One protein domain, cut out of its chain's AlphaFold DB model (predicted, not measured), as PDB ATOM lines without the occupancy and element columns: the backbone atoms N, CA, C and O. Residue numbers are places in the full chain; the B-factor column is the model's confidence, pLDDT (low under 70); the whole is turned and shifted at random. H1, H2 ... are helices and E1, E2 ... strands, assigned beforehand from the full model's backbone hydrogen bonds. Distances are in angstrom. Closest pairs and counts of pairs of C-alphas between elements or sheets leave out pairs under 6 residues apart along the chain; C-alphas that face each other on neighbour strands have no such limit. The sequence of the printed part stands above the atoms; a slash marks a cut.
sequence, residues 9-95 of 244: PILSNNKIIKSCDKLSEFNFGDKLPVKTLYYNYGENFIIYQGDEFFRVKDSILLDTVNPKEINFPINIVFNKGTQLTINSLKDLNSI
ATOM      1  N   PRO A   9      39.916  37.251  47.642       94.44
ATOM      2  CA  PRO A   9      40.863  36.150  47.647       94.44
ATOM      3  C   PRO A   9      40.278  34.947  48.398       94.44
ATOM      4  O   PRO A   9      39.682  35.091  49.467       94.44
ATOM      5  N   ILE A  10      40.505  33.756  47.855       93.56
ATOM      6  CA  ILE A  10      40.239  32.468  48.503       93.56
ATOM      7  C   ILE A  10      41.513  31.632  48.528       93.56
ATOM      8  O   ILE A  10      42.347  31.735  47.625       93.56
ATOM      9  N   LEU A  11      41.652  30.784  49.545       92.94
ATOM     10  CA  LEU A  11      42.677  29.748  49.576       92.94
ATOM     11  C   LEU A  11      42.068  28.437  49.065       92.94
ATOM     12  O   LEU A  11      41.072  27.960  49.599       92.94
ATOM     13  N   SER A  12      42.655  27.867  48.018       91.00
ATOM     14  CA  SER A  12      42.258  26.579  47.452       91.00
ATOM     15  C   SER A  12      43.510  25.816  47.035       91.00
ATOM     16  O   SER A  12      44.346  26.344  46.299       91.00
ATOM     17  N   ASN A  13      43.675  24.589  47.538       87.25
ATOM     18  CA  ASN A  13      44.848  23.742  47.283       87.25
ATOM     19  C   ASN A  13      46.183  24.490  47.494       87.25
ATOM     20  O   ASN A  13      47.060  24.477  46.626       87.25
ATOM     21  N   ASN A  14      46.314  25.209  48.616       85.50
ATOM     22  CA  ASN A  14      47.470  26.050  48.975       85.50
ATOM     23  C   ASN A  14      47.793  27.187  47.981       85.50
ATOM     24  O   ASN A  14      48.858  27.817  48.054       85.50
ATOM     25  N   LYS A  15      46.883  27.484  47.050       90.19
ATOM     26  CA  LYS A  15      46.977  28.594  46.098       90.19
ATOM     27  C   LYS A  15      45.939  29.650  46.427       90.19
ATOM     28  O   LYS A  15      44.820  29.345  46.825       90.19
ATOM     29  N   ILE A  16      46.337  30.903  46.247       91.56
ATOM     30  CA  ILE A  16      45.438  32.038  46.405       91.56
ATOM     31  C   ILE A  16      44.818  32.299  45.047       91.56
ATOM     32  O   ILE A  16      45.531  32.482  44.061       91.56
ATOM     33  N   ILE A  17      43.496  32.275  45.006       92.38
ATOM     34  CA  ILE A  17      42.716  32.477  43.792       92.38
ATOM     35  C   ILE A  17      41.811  33.684  44.017       92.38
ATOM     36  O   ILE A  17      41.319  33.910  45.121       92.38
ATOM     37  N   LYS A  18      41.616  34.479  42.967       91.06
ATOM     38  CA  LYS A  18      40.657  35.584  42.948       91.06
ATOM     39  C   LYS A  18      39.295  35.022  42.541       91.06
ATOM     40  O   LYS A  18      39.183  34.471  41.450       91.06
ATOM     41  N   SER A  19      38.294  35.154  43.403       92.12
ATOM     42  CA  SER A  19      36.908  34.765  43.128       92.12
ATOM     43  C   SER A  19      36.027  36.006  43.062       92.12
ATOM     44  O   SER A  19      36.190  36.912  43.871       92.12
ATOM     45  N   CYS A  20      35.091  36.062  42.122       91.00
ATOM     46  CA  CYS A  20      34.010  37.057  42.124       91.00
ATOM     47  C   CYS A  20      32.633  36.400  42.302       91.00
ATOM     48  O   CYS A  20      31.608  37.082  42.295       91.00
ATOM     49  N   ASP A  21      32.618  35.078  42.500       89.69
ATOM     50  CA  ASP A  21      31.397  34.310  42.677       89.69
ATOM     51  C   ASP A  21      30.658  34.792  43.920       89.69
ATOM     52  O   ASP A  21      31.264  35.090  44.949       89.69
ATOM     53  N   LYS A  22      29.326  34.820  43.835       89.50
ATOM     54  CA  LYS A  22      28.454  35.257  44.931       89.50
ATOM     55  C   LYS A  22      28.668  36.709  45.367       89.50
ATOM     56  O   LYS A  22      28.226  37.055  46.454       89.50
ATOM     57  N   LEU A  23      29.309  37.573  44.584       93.12
ATOM     58  CA  LEU A  23      29.161  39.013  44.800       93.12
ATOM     59  C   LEU A  23      27.784  39.470  44.305       93.12
ATOM     60  O   LEU A  23      27.179  38.848  43.432       93.12
ATOM     61  N   SER A  24      27.256  40.539  44.894       92.69
ATOM     62  CA  SER A  24      26.030  41.169  44.417       92.69
ATOM     63  C   SER A  24      26.262  41.805  43.054       92.69
ATOM     64  O   SER A  24      27.305  42.412  42.808       92.69
ATOM     65  N   GLU A  25      25.254  41.738  42.195       94.31
ATOM     66  CA  GLU A  25      25.234  42.544  40.986       94.31
ATOM     67  C   GLU A  25      25.109  44.037  41.302       94.31
ATOM     68  O   GLU A  25      24.373  44.430  42.203       94.31
ATOM     69  N   PHE A  26      25.795  44.854  40.506       94.69
ATOM     70  CA  PHE A  26      25.753  46.310  40.578       94.69
ATOM     71  C   PHE A  26      24.947  46.895  39.417       94.69
ATOM     72  O   PHE A  26      25.001  46.388  38.291       94.69
ATOM     73  N   ASN A  27      24.229  47.976  39.687       96.25
ATOM     74  CA  ASN A  27      23.481  48.782  38.732       96.25
ATOM     75  C   ASN A  27      24.005  50.223  38.729       96.25
ATOM     76  O   ASN A  27      24.699  50.657  39.649       96.25
ATOM     77  N   PHE A  28      23.656  50.991  37.696       96.88
ATOM     78  CA  PHE A  28      23.929  52.427  37.694       96.88
ATOM     79  C   PHE A  28      23.262  53.100  38.902       96.88
ATOM     80  O   PHE A  28      22.098  52.845  39.205       96.88
ATOM     81  N   GLY A  29      24.021  53.949  39.593       96.94
ATOM     82  CA  GLY A  29      23.659  54.560  40.871       96.94
ATOM     83  C   GLY A  29      24.167  53.804  42.103       96.94
ATOM     84  O   GLY A  29      24.171  54.382  43.192       96.94
ATOM     85  N   ASP A  30      24.644  52.563  41.962       96.25
ATOM     86  CA  ASP A  30      25.152  51.793  43.099       96.25
ATOM     87  C   ASP A  30      26.555  52.239  43.527       96.25
ATOM     88  O   ASP A  30      27.410  52.618  42.719       96.25
ATOM     89  N   LYS A  31      26.814  52.134  44.835       94.62
ATOM     90  CA  LYS A  31      28.140  52.348  45.417       94.62
ATOM     91  C   LYS A  31      28.992  51.090  45.269       94.62
ATOM     92  O   LYS A  31      28.654  50.036  45.809       94.62
ATOM     93  N   LEU A  32      30.135  51.225  44.611       94.44
ATOM     94  CA  LEU A  32      31.031  50.111  44.313       94.44
ATOM     95  C   LEU A  32      32.034  49.832  45.446       94.44
ATOM     96  O   LEU A  32      32.329  50.712  46.268       94.44
ATOM     97  N   PRO A  33      32.599  48.612  45.509       92.75
ATOM     98  CA  PRO A  33      33.697  48.280  46.406       92.75
ATOM     99  C   PRO A  33      35.004  48.868  45.871       92.75
ATOM    100  O   PRO A  33      35.810  48.141  45.307       92.75
ATOM    101  N   VAL A  34      35.226  50.174  46.028       93.12
ATOM    102  CA  VAL A  34      36.405  50.865  45.456       93.12
ATOM    103  C   VAL A  34      37.697  50.686  46.263       93.12
ATOM    104  O   VAL A  34      38.794  50.902  45.751       93.12
ATOM    105  N   LYS A  35      37.575  50.262  47.525       94.62
ATOM    106  CA  LYS A  35      38.691  50.044  48.452       94.62
ATOM    107  C   LYS A  35      38.401  48.846  49.359       94.62
ATOM    108  O   LYS A  35      37.358  48.802  50.014       94.62
ATOM    109  N   THR A  36      39.327  47.897  49.406       93.88
ATOM    110  CA  THR A  36      39.328  46.709  50.281       93.88
ATOM    111  C   THR A  36      40.724  46.502  50.864       93.88
ATOM    112  O   THR A  36      41.634  47.251  50.547       93.88
ATOM    113  N   LEU A  37      40.952  45.479  51.690       92.62
ATOM    114  CA  LEU A  37      42.303  45.190  52.206       92.62
ATOM    115  C   LEU A  37      43.336  44.798  51.139       92.62
ATOM    116  O   LEU A  37      44.511  44.707  51.455       92.62
ATOM    117  N   TYR A  38      42.933  44.529  49.902       92.94
ATOM    118  CA  TYR A  38      43.841  44.057  48.854       92.94
ATOM    119  C   TYR A  38      43.758  44.861  47.570       92.94
ATOM    120  O   TYR A  38      44.489  44.560  46.632       92.94
ATOM    121  N   TYR A  39      42.922  45.895  47.513       94.38
ATOM    122  CA  TYR A  39      43.023  46.894  46.464       94.38
ATOM    123  C   TYR A  39      42.494  48.263  46.899       94.38
ATOM    124  O   TYR A  39      41.622  48.368  47.763       94.38
ATOM    125  N   ASN A  40      42.984  49.316  46.248       95.44
ATOM    126  CA  ASN A  40      42.489  50.678  46.388       95.44
ATOM    127  C   ASN A  40      42.462  51.355  45.012       95.44
ATOM    128  O   ASN A  40      43.490  51.830  44.536       95.44
ATOM    129  N   TYR A  41      41.286  51.399  44.385       94.62
ATOM    130  CA  TYR A  41      41.099  52.008  43.062       94.62
ATOM    131  C   TYR A  41      40.894  53.528  43.121       94.62
ATOM    132  O   TYR A  41      40.869  54.191  42.083       94.62
ATOM    133  N   GLY A  42      40.784  54.093  44.327       92.56
ATOM    134  CA  GLY A  42      40.409  55.488  44.533       92.56
ATOM    135  C   GLY A  42      38.924  55.745  44.268       92.56
ATOM    136  O   GLY A  42      38.147  54.839  43.976       92.56
ATOM    137  N   GLU A  43      38.512  57.002  44.399       91.94
ATOM    138  CA  GLU A  43      37.096  57.383  44.274       91.94
ATOM    139  C   GLU A  43      36.642  57.550  42.819       91.94
ATOM    140  O   GLU A  43      35.453  57.425  42.532       91.94
ATOM    141  N   ASN A  44      37.589  57.818  41.914       95.12
ATOM    142  CA  ASN A  44      37.337  58.159  40.519       95.12
ATOM    143  C   ASN A  44      38.224  57.308  39.606       95.12
ATOM    144  O   ASN A  44      39.450  57.430  39.639       95.12
ATOM    145  N   PHE A  45      37.605  56.457  38.793       96.38
ATOM    146  CA  PHE A  45      38.289  55.586  37.838       96.38
ATOM    147  C   PHE A  45      37.311  55.099  36.765       96.38
ATOM    148  O   PHE A  45      36.109  55.374  36.811       96.38
ATOM    149  N   ILE A  46      37.831  54.376  35.780       96.56
ATOM    150  CA  ILE A  46      37.032  53.736  34.738       96.56
ATOM    151  C   ILE A  46      37.250  52.231  34.803       96.56
ATOM    152  O   ILE A  46      38.382  51.776  34.938       96.56
ATOM    153  N   ILE A  47      36.181  51.452  34.697       95.94
ATOM    154  CA  ILE A  47      36.268  49.999  34.550       95.94
ATOM    155  C   ILE A  47      36.253  49.675  33.062       95.94
ATOM    156  O   ILE A  47      35.381  50.165  32.353       95.94
ATOM    157  N   TYR A  48      37.181  48.844  32.604       93.56
ATOM    158  CA  TYR A  48      37.147  48.245  31.274       93.56
ATOM    159  C   TYR A  48      36.793  46.761  31.389       93.56
ATOM    160  O   TYR A  48      37.539  46.000  32.015       93.56
ATOM    161  N   GLN A  49      35.677  46.355  30.779       90.31
ATOM    162  CA  GLN A  49      35.216  44.964  30.769       90.31
ATOM    163  C   GLN A  49      34.552  44.614  29.434       90.31
ATOM    164  O   GLN A  49      33.662  45.322  28.966       90.31
ATOM    165  N   GLY A  50      34.969  43.493  28.835       84.75
ATOM    166  CA  GLY A  50      34.511  43.074  27.509       84.75
ATOM    167  C   GLY A  50      35.069  44.013  26.449       84.75
ATOM    168  O   GLY A  50      36.223  43.873  26.070       84.75
ATOM    169  N   ASP A  51      34.271  44.999  26.054       84.94
ATOM    170  CA  ASP A  51      34.657  46.105  25.169       84.94
ATOM    171  C   ASP A  51      34.038  47.442  25.622       84.94
ATOM    172  O   ASP A  51      34.048  48.436  24.893       84.94
ATOM    173  N   GLU A  52      33.490  47.477  26.837       92.50
ATOM    174  CA  GLU A  52      32.791  48.630  27.389       92.50
ATOM    175  C   GLU A  52      33.617  49.298  28.487       92.50
ATOM    176  O   GLU A  52      34.381  48.657  29.217       92.50
ATOM    177  N   PHE A  53      33.443  50.613  28.602       94.81
ATOM    178  CA  PHE A  53      34.041  51.422  29.652       94.81
ATOM    179  C   PHE A  53      32.941  51.954  30.556       94.81
ATOM    180  O   PHE A  53      31.994  52.574  30.075       94.81
ATOM    181  N   PHE A  54      33.088  51.764  31.862       96.50
ATOM    182  CA  PHE A  54      32.127  52.214  32.861       96.50
ATOM    183  C   PHE A  54      32.764  53.264  33.755       96.50
ATOM    184  O   PHE A  54      33.829  53.036  34.333       96.50
ATOM    185  N   ARG A  55      32.119  54.420  33.883       96.81
ATOM    186  CA  ARG A  55      32.618  55.513  34.712       96.81
ATOM    187  C   ARG A  55      32.214  55.300  36.164       96.81
ATOM    188  O   ARG A  55      31.032  55.151  36.482       96.81
ATOM    189  N   VAL A  56      33.203  55.377  37.047       97.06
ATOM    190  CA  VAL A  56      33.006  55.425  38.492       97.06
ATOM    191  C   VAL A  56      33.442  56.794  38.983       97.06
ATOM    192  O   VAL A  56      34.580  57.207  38.744       97.06
ATOM    193  N   LYS A  57      32.535  57.505  39.653       96.06
ATOM    194  CA  LYS A  57      32.818  58.818  40.234       96.06
ATOM    195  C   LYS A  57      32.311  58.879  41.662       96.06
ATOM    196  O   LYS A  57      31.187  58.457  41.922       96.06
ATOM    197  N   ASP A  58      33.130  59.388  42.574       95.69
ATOM    198  CA  ASP A  58      32.813  59.478  44.003       95.69
ATOM    199  C   ASP A  58      32.342  58.117  44.573       95.69
ATOM    200  O   ASP A  58      31.440  58.021  45.406       95.69
ATOM    201  N   SER A  59      32.968  57.027  44.105       94.88
ATOM    202  CA  SER A  59      32.616  55.622  44.387       94.88
ATOM    203  C   SER A  59      31.278  55.109  43.830       94.88
ATOM    204  O   SER A  59      30.868  54.001  44.188       94.88
ATOM    205  N   ILE A  60      30.592  55.869  42.977       97.06
ATOM    206  CA  ILE A  60      29.294  55.514  42.391       97.06
ATOM    207  C   ILE A  60      29.477  55.105  40.928       97.06
ATOM    208  O   ILE A  60      30.150  55.801  40.165       97.06
ATOM    209  N   LEU A  61      28.862  53.989  40.532       97.25
ATOM    210  CA  LEU A  61      28.775  53.571  39.133       97.25
ATOM    211  C   LEU A  61      27.792  54.479  38.384       97.25
ATOM    212  O   LEU A  61      26.603  54.462  38.691       97.25
ATOM    213  N   LEU A  62      28.260  55.266  37.417       96.56
ATOM    214  CA  LEU A  62      27.426  56.279  36.765       96.56
ATOM    215  C   LEU A  62      26.824  55.809  35.445       96.56
ATOM    216  O   LEU A  62      25.608  55.699  35.323       96.56
ATOM    217  N   ASP A  63      27.679  55.585  34.454       95.56
ATOM    218  CA  ASP A  63      27.295  55.375  33.064       95.56
ATOM    219  C   ASP A  63      28.366  54.587  32.300       95.56
ATOM    220  O   ASP A  63      29.488  54.379  32.774       95.56
ATOM    221  N   THR A  64      28.009  54.138  31.098       96.25
ATOM    222  CA  THR A  64      28.980  53.731  30.079       96.25
ATOM    223  C   THR A  64      29.567  54.970  29.407       96.25
ATOM    224  O   THR A  64      28.817  55.876  29.043       96.25
ATOM    225  N   VAL A  65      30.880  55.005  29.188       94.62
ATOM    226  CA  VAL A  65      31.591  56.156  28.609       94.62
ATOM    227  C   VAL A  65      32.284  55.785  27.300       94.62
ATOM    228  O   VAL A  65      32.908  54.733  27.185       94.62
ATOM    229  N   ASN A  66      32.218  56.662  26.296       92.75
ATOM    230  CA  ASN A  66      33.016  56.483  25.086       92.75
ATOM    231  C   ASN A  66      34.496  56.808  25.378       92.75
ATOM    232  O   ASN A  66      34.763  57.854  25.970       92.75
ATOM    233  N   PRO A  67      35.481  56.021  24.901       88.25
ATOM    234  CA  PRO A  67      36.905  56.322  25.085       88.25
ATOM    235  C   PRO A  67      37.329  57.747  24.706       88.25
ATOM    236  O   PRO A  67      38.248  58.304  25.304       88.25
ATOM    237  N   LYS A  68      36.656  58.360  23.724       89.31
ATOM    238  CA  LYS A  68      36.931  59.735  23.272       89.31
ATOM    239  C   LYS A  68      36.476  60.816  24.258       89.31
ATOM    240  O   LYS A  68      36.929  61.949  24.148       89.31
ATOM    241  N   GLU A  69      35.589  60.476  25.187       89.88
ATOM    242  CA  GLU A  69      35.017  61.371  26.205       89.88
ATOM    243  C   GLU A  69      35.739  61.247  27.558       89.88
ATOM    244  O   GLU A  69      35.331  61.847  28.556       89.88
ATOM    245  N   ILE A  70      36.796  60.434  27.617       91.06
ATOM    246  CA  ILE A  70      37.602  60.231  28.816       91.06
ATOM    247  C   ILE A  70      38.575  61.402  28.983       91.06
ATOM    248  O   ILE A  70      39.375  61.702  28.095       91.06
ATOM    249  N   ASN A  71      38.546  62.025  30.161       91.81
ATOM    250  CA  ASN A  71      39.532  63.025  30.557       91.81
ATOM    251  C   ASN A  71      40.762  62.324  31.142       91.81
ATOM    252  O   ASN A  71      40.642  61.599  32.126       91.81
ATOM    253  N   PHE A  72      41.933  62.561  30.551       91.75
ATOM    254  CA  PHE A  72      43.208  62.000  30.999       91.75
ATOM    255  C   PHE A  72      44.032  63.033  31.802       91.75
ATOM    256  O   PHE A  72      43.888  64.234  31.547       91.75
ATOM    257  N   PRO A  73      44.922  62.609  32.726       93.44
ATOM    258  CA  PRO A  73      45.204  61.224  33.104       93.44
ATOM    259  C   PRO A  73      44.091  60.606  33.963       93.44
ATOM    260  O   PRO A  73      43.464  61.300  34.761       93.44
ATOM    261  N   ILE A  74      43.852  59.301  33.809       94.50
ATOM    262  CA  ILE A  74      42.846  58.577  34.597       94.50
ATOM    263  C   ILE A  74      43.248  57.127  34.855       94.50
ATOM    264  O   ILE A  74      43.874  56.480  34.014       94.50
ATOM    265  N   ASN A  75      42.836  56.607  36.008       94.94
ATOM    266  CA  ASN A  75      42.985  55.197  36.336       94.94
ATOM    267  C   ASN A  75      41.945  54.376  35.579       94.94
ATOM    268  O   ASN A  75      40.743  54.646  35.669       94.94
ATOM    269  N   ILE A  76      42.413  53.350  34.876       95.00
ATOM    270  CA  ILE A  76      41.559  52.339  34.265       95.00
ATOM    271  C   ILE A  76      41.822  51.005  34.953       95.00
ATOM    272  O   ILE A  76      42.967  50.563  35.090       95.00
ATOM    273  N   VAL A  77      40.742  50.383  35.412       94.81
ATOM    274  CA  VAL A  77      40.735  49.077  36.054       94.81
ATOM    275  C   VAL A  77      40.198  48.063  35.054       94.81
ATOM    276  O   VAL A  77      39.050  48.130  34.626       94.81
ATOM    277  N   PHE A  78      41.049  47.121  34.685       92.12
ATOM    278  CA  PHE A  78      40.760  46.047  33.748       92.12
ATOM    279  C   PHE A  78      40.276  44.802  34.498       92.12
ATOM    280  O   PHE A  78      40.368  44.704  35.731       92.12
ATOM    281  N   ASN A  79      39.805  43.810  33.740       85.62
ATOM    282  CA  ASN A  79      39.454  42.493  34.265       85.62
ATOM    283  C   ASN A  79      40.541  41.938  35.198       85.62
ATOM    284  O   ASN A  79      41.740  42.142  34.989       85.62
ATOM    285  N   LYS A  80      40.113  41.217  36.241       83.69
ATOM    286  CA  LYS A  80      40.975  40.670  37.311       83.69
ATOM    287  C   LYS A  80      41.679  41.726  38.178       83.69
ATOM    288  O   LYS A  80      42.570  41.382  38.966       83.69
ATOM    289  N   GLY A  81      41.258  42.989  38.068       88.94
ATOM    290  CA  GLY A  81      41.662  44.098  38.933       88.94
ATOM    291  C   GLY A  81      43.037  44.680  38.622       88.94
ATOM    292  O   GLY A  81      43.636  45.338  39.483       88.94
ATOM    293  N   THR A  82      43.550  44.427  37.416       91.12
ATOM    294  CA  THR A  82      44.733  45.107  36.887       91.12
ATOM    295  C   THR A  82      44.412  46.590  36.765       91.12
ATOM    296  O   THR A  82      43.430  46.963  36.135       91.12
ATOM    297  N   GLN A  83      45.222  47.436  37.393       92.75
ATOM    298  CA  GLN A  83      45.037  48.886  37.395       92.75
ATOM    299  C   GLN A  83      46.188  49.524  36.630       92.75
ATOM    300  O   GLN A  83      47.336  49.126  36.836       92.75
ATOM    301  N   LEU A  84      45.877  50.498  35.774       93.81
ATOM    302  CA  LEU A  84      46.864  51.303  35.060       93.81
ATOM    303  C   LEU A  84      46.424  52.768  35.022       93.81
ATOM    304  O   LEU A  84      45.271  53.066  34.692       93.81
ATOM    305  N   THR A  85      47.356  53.678  35.287       93.56
ATOM    306  CA  THR A  85      47.176  55.109  35.029       93.56
ATOM    307  C   THR A  85      47.429  55.392  33.553       93.56
ATOM    308  O   THR A  85      48.540  55.212  33.050       93.56
ATOM    309  N   ILE A  86      46.404  55.851  32.842       93.12
ATOM    310  CA  ILE A  86      46.483  56.152  31.412       93.12
ATOM    311  C   ILE A  86      46.566  57.658  31.218       93.12
ATOM    312  O   ILE A  86      45.758  58.398  31.769       93.12
ATOM    313  N   ASN A  87      47.538  58.113  30.424       92.88
ATOM    314  CA  ASN A  87      47.832  59.539  30.249       92.88
ATOM    315  C   ASN A  87      47.224  60.135  28.977       92.88
ATOM    316  O   ASN A  87      47.081  61.353  28.874       92.88
ATOM    317  N   SER A  88      46.865  59.305  28.000       93.25
ATOM    318  CA  SER A  88      46.264  59.758  26.752       93.25
ATOM    319  C   SER A  88      45.437  58.671  26.066       93.25
ATOM    320  O   SER A  88      45.611  57.475  26.297       93.25
ATOM    321  N   LEU A  89      44.591  59.088  25.120       90.88
ATOM    322  CA  LEU A  89      43.831  58.170  24.269       90.88
ATOM    323  C   LEU A  89      44.736  57.255  23.420       90.88
ATOM    324  O   LEU A  89      44.365  56.127  23.110       90.88
ATOM    325  N   LYS A  90      45.927  57.728  23.027       89.25
ATOM    326  CA  LYS A  90      46.888  56.906  22.274       89.25
ATOM    327  C   LYS A  90      47.424  55.771  23.136       89.25
ATOM    328  O   LYS A  90      47.500  54.644  22.652       89.25
ATOM    329  N   ASP A  91      47.733  56.074  24.394       87.56
ATOM    330  CA  ASP A  91      48.207  55.079  25.351       87.56
ATOM    331  C   ASP A  91      47.138  54.009  25.541       87.56
ATOM    332  O   ASP A  91      47.451  52.834  25.369       87.56
ATOM    333  N   LEU A  92      45.876  54.418  25.747       87.75
ATOM    334  CA  LEU A  92      44.725  53.518  25.871       87.75
ATOM    335  C   LEU A  92      44.633  52.513  24.716       87.75
ATOM    336  O   LEU A  92      44.545  51.309  24.944       87.75
ATOM    337  N   ASN A  93      44.723  52.997  23.477       85.19
ATOM    338  CA  ASN A  93      44.636  52.152  22.282       85.19
ATOM    339  C   ASN A  93      45.832  51.198  22.118       85.19
ATOM    340  O   ASN A  93      45.758  50.243  21.348       85.19
ATOM    341  N   SER A  94      46.947  51.473  22.795       81.88
ATOM    342  CA  SER A  94      48.175  50.676  22.716       81.88
ATOM    343  C   SER A  94      48.328  49.660  23.851       81.88
ATOM    344  O   SER A  94      49.270  48.860  23.830       81.88
ATOM    345  N   ILE A  95      47.418  49.668  24.835       81.38
ATOM    346  CA  ILE A  95      47.483  48.770  25.989       81.38
ATOM    347  C   ILE A  95      47.383  47.327  25.515       81.38
ATOM    348  O   ILE A  95      46.406  46.898  24.905       81.38
TER     349      ILE A  95
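This is residues 9 to 95 of the 244 residues of an uncharacterized protein of Paeniclostridium sordellii (UniProt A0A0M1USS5). A strongly twisted sheet of five strands, E5 E4 E3 E6 E7, makes the main body, and the small hairpin E1 and E2 is an arm well away from it, with residues 11 to 16 sticking out. The long link of residues 20 to 44 runs from this arm past the edge strand E5 and loops back to E3, while the short helix H1 sits near the other edge, by E7. The printed part has 87 residues, with seven named strands followed by one named helix; the large sheet is mixed and the small one antiparallel. The class is mostly strand, although under half of the residues are in named elements. The whole is only just compact, close to loose, with a radius of gyration of the C-alphas of 14.0 A and spans of 43 by 30 by 22 A.

Begin in the large sheet with E3, residues 45 to 49, and find C-alpha 45 at (38.289, 55.586, 37.838). From there look to E4, residues 52 to 57, the longest strand at 16.4 A, and then to E5, residues 60 to 64, 12.4 A long. E6 is residues 74 to 77 and E7 residues 83 to 86. H1, residues 89 to 94, ends with C-alpha 94 at (48.175, 50.676, 22.716). For the arm, find C-alpha 9 at (40.863, 36.150, 47.647), where E1, residues 9 to 12, begins; E2 is residues 15 to 19.

E3, E4 and E5 form a meander, each strand the antiparallel neighbour of the one before. Between E3 and E4, a hairpin, you find N 47 and O 54 at 2.9 A. Between E4 and E5, also a hairpin, N 62 and O 55 are 2.9 A apart. E3 and E6 are parallel at 37 degrees, with N 48 and O 77 at 2.8 A. E6 and E7 form an antiparallel hairpin, with N 76 and O 84 at 2.9 A. H1 is only just on the sheet, with 5 pairs of C-alphas within 10 A, and only grazes it with residues 91 to 92; its closest C-alphas to E7 are those of Leu 92 and Ile 86, 6.4 A apart. Every O i to N i+4 pair of H1 is within hydrogen-bond range. The hairpin E1 and E2 is antiparallel, with N 10 and O 17 at 2.9 A; E2 and E3 are apart.

The two C-alphas farthest apart are those of Asn 13 and Glu 69, at 44.2 A. The printed part has no cut, and E2 to E3 is the long link. The mean pLDDT of the printed part is 92.4, and no printed residue is under 70.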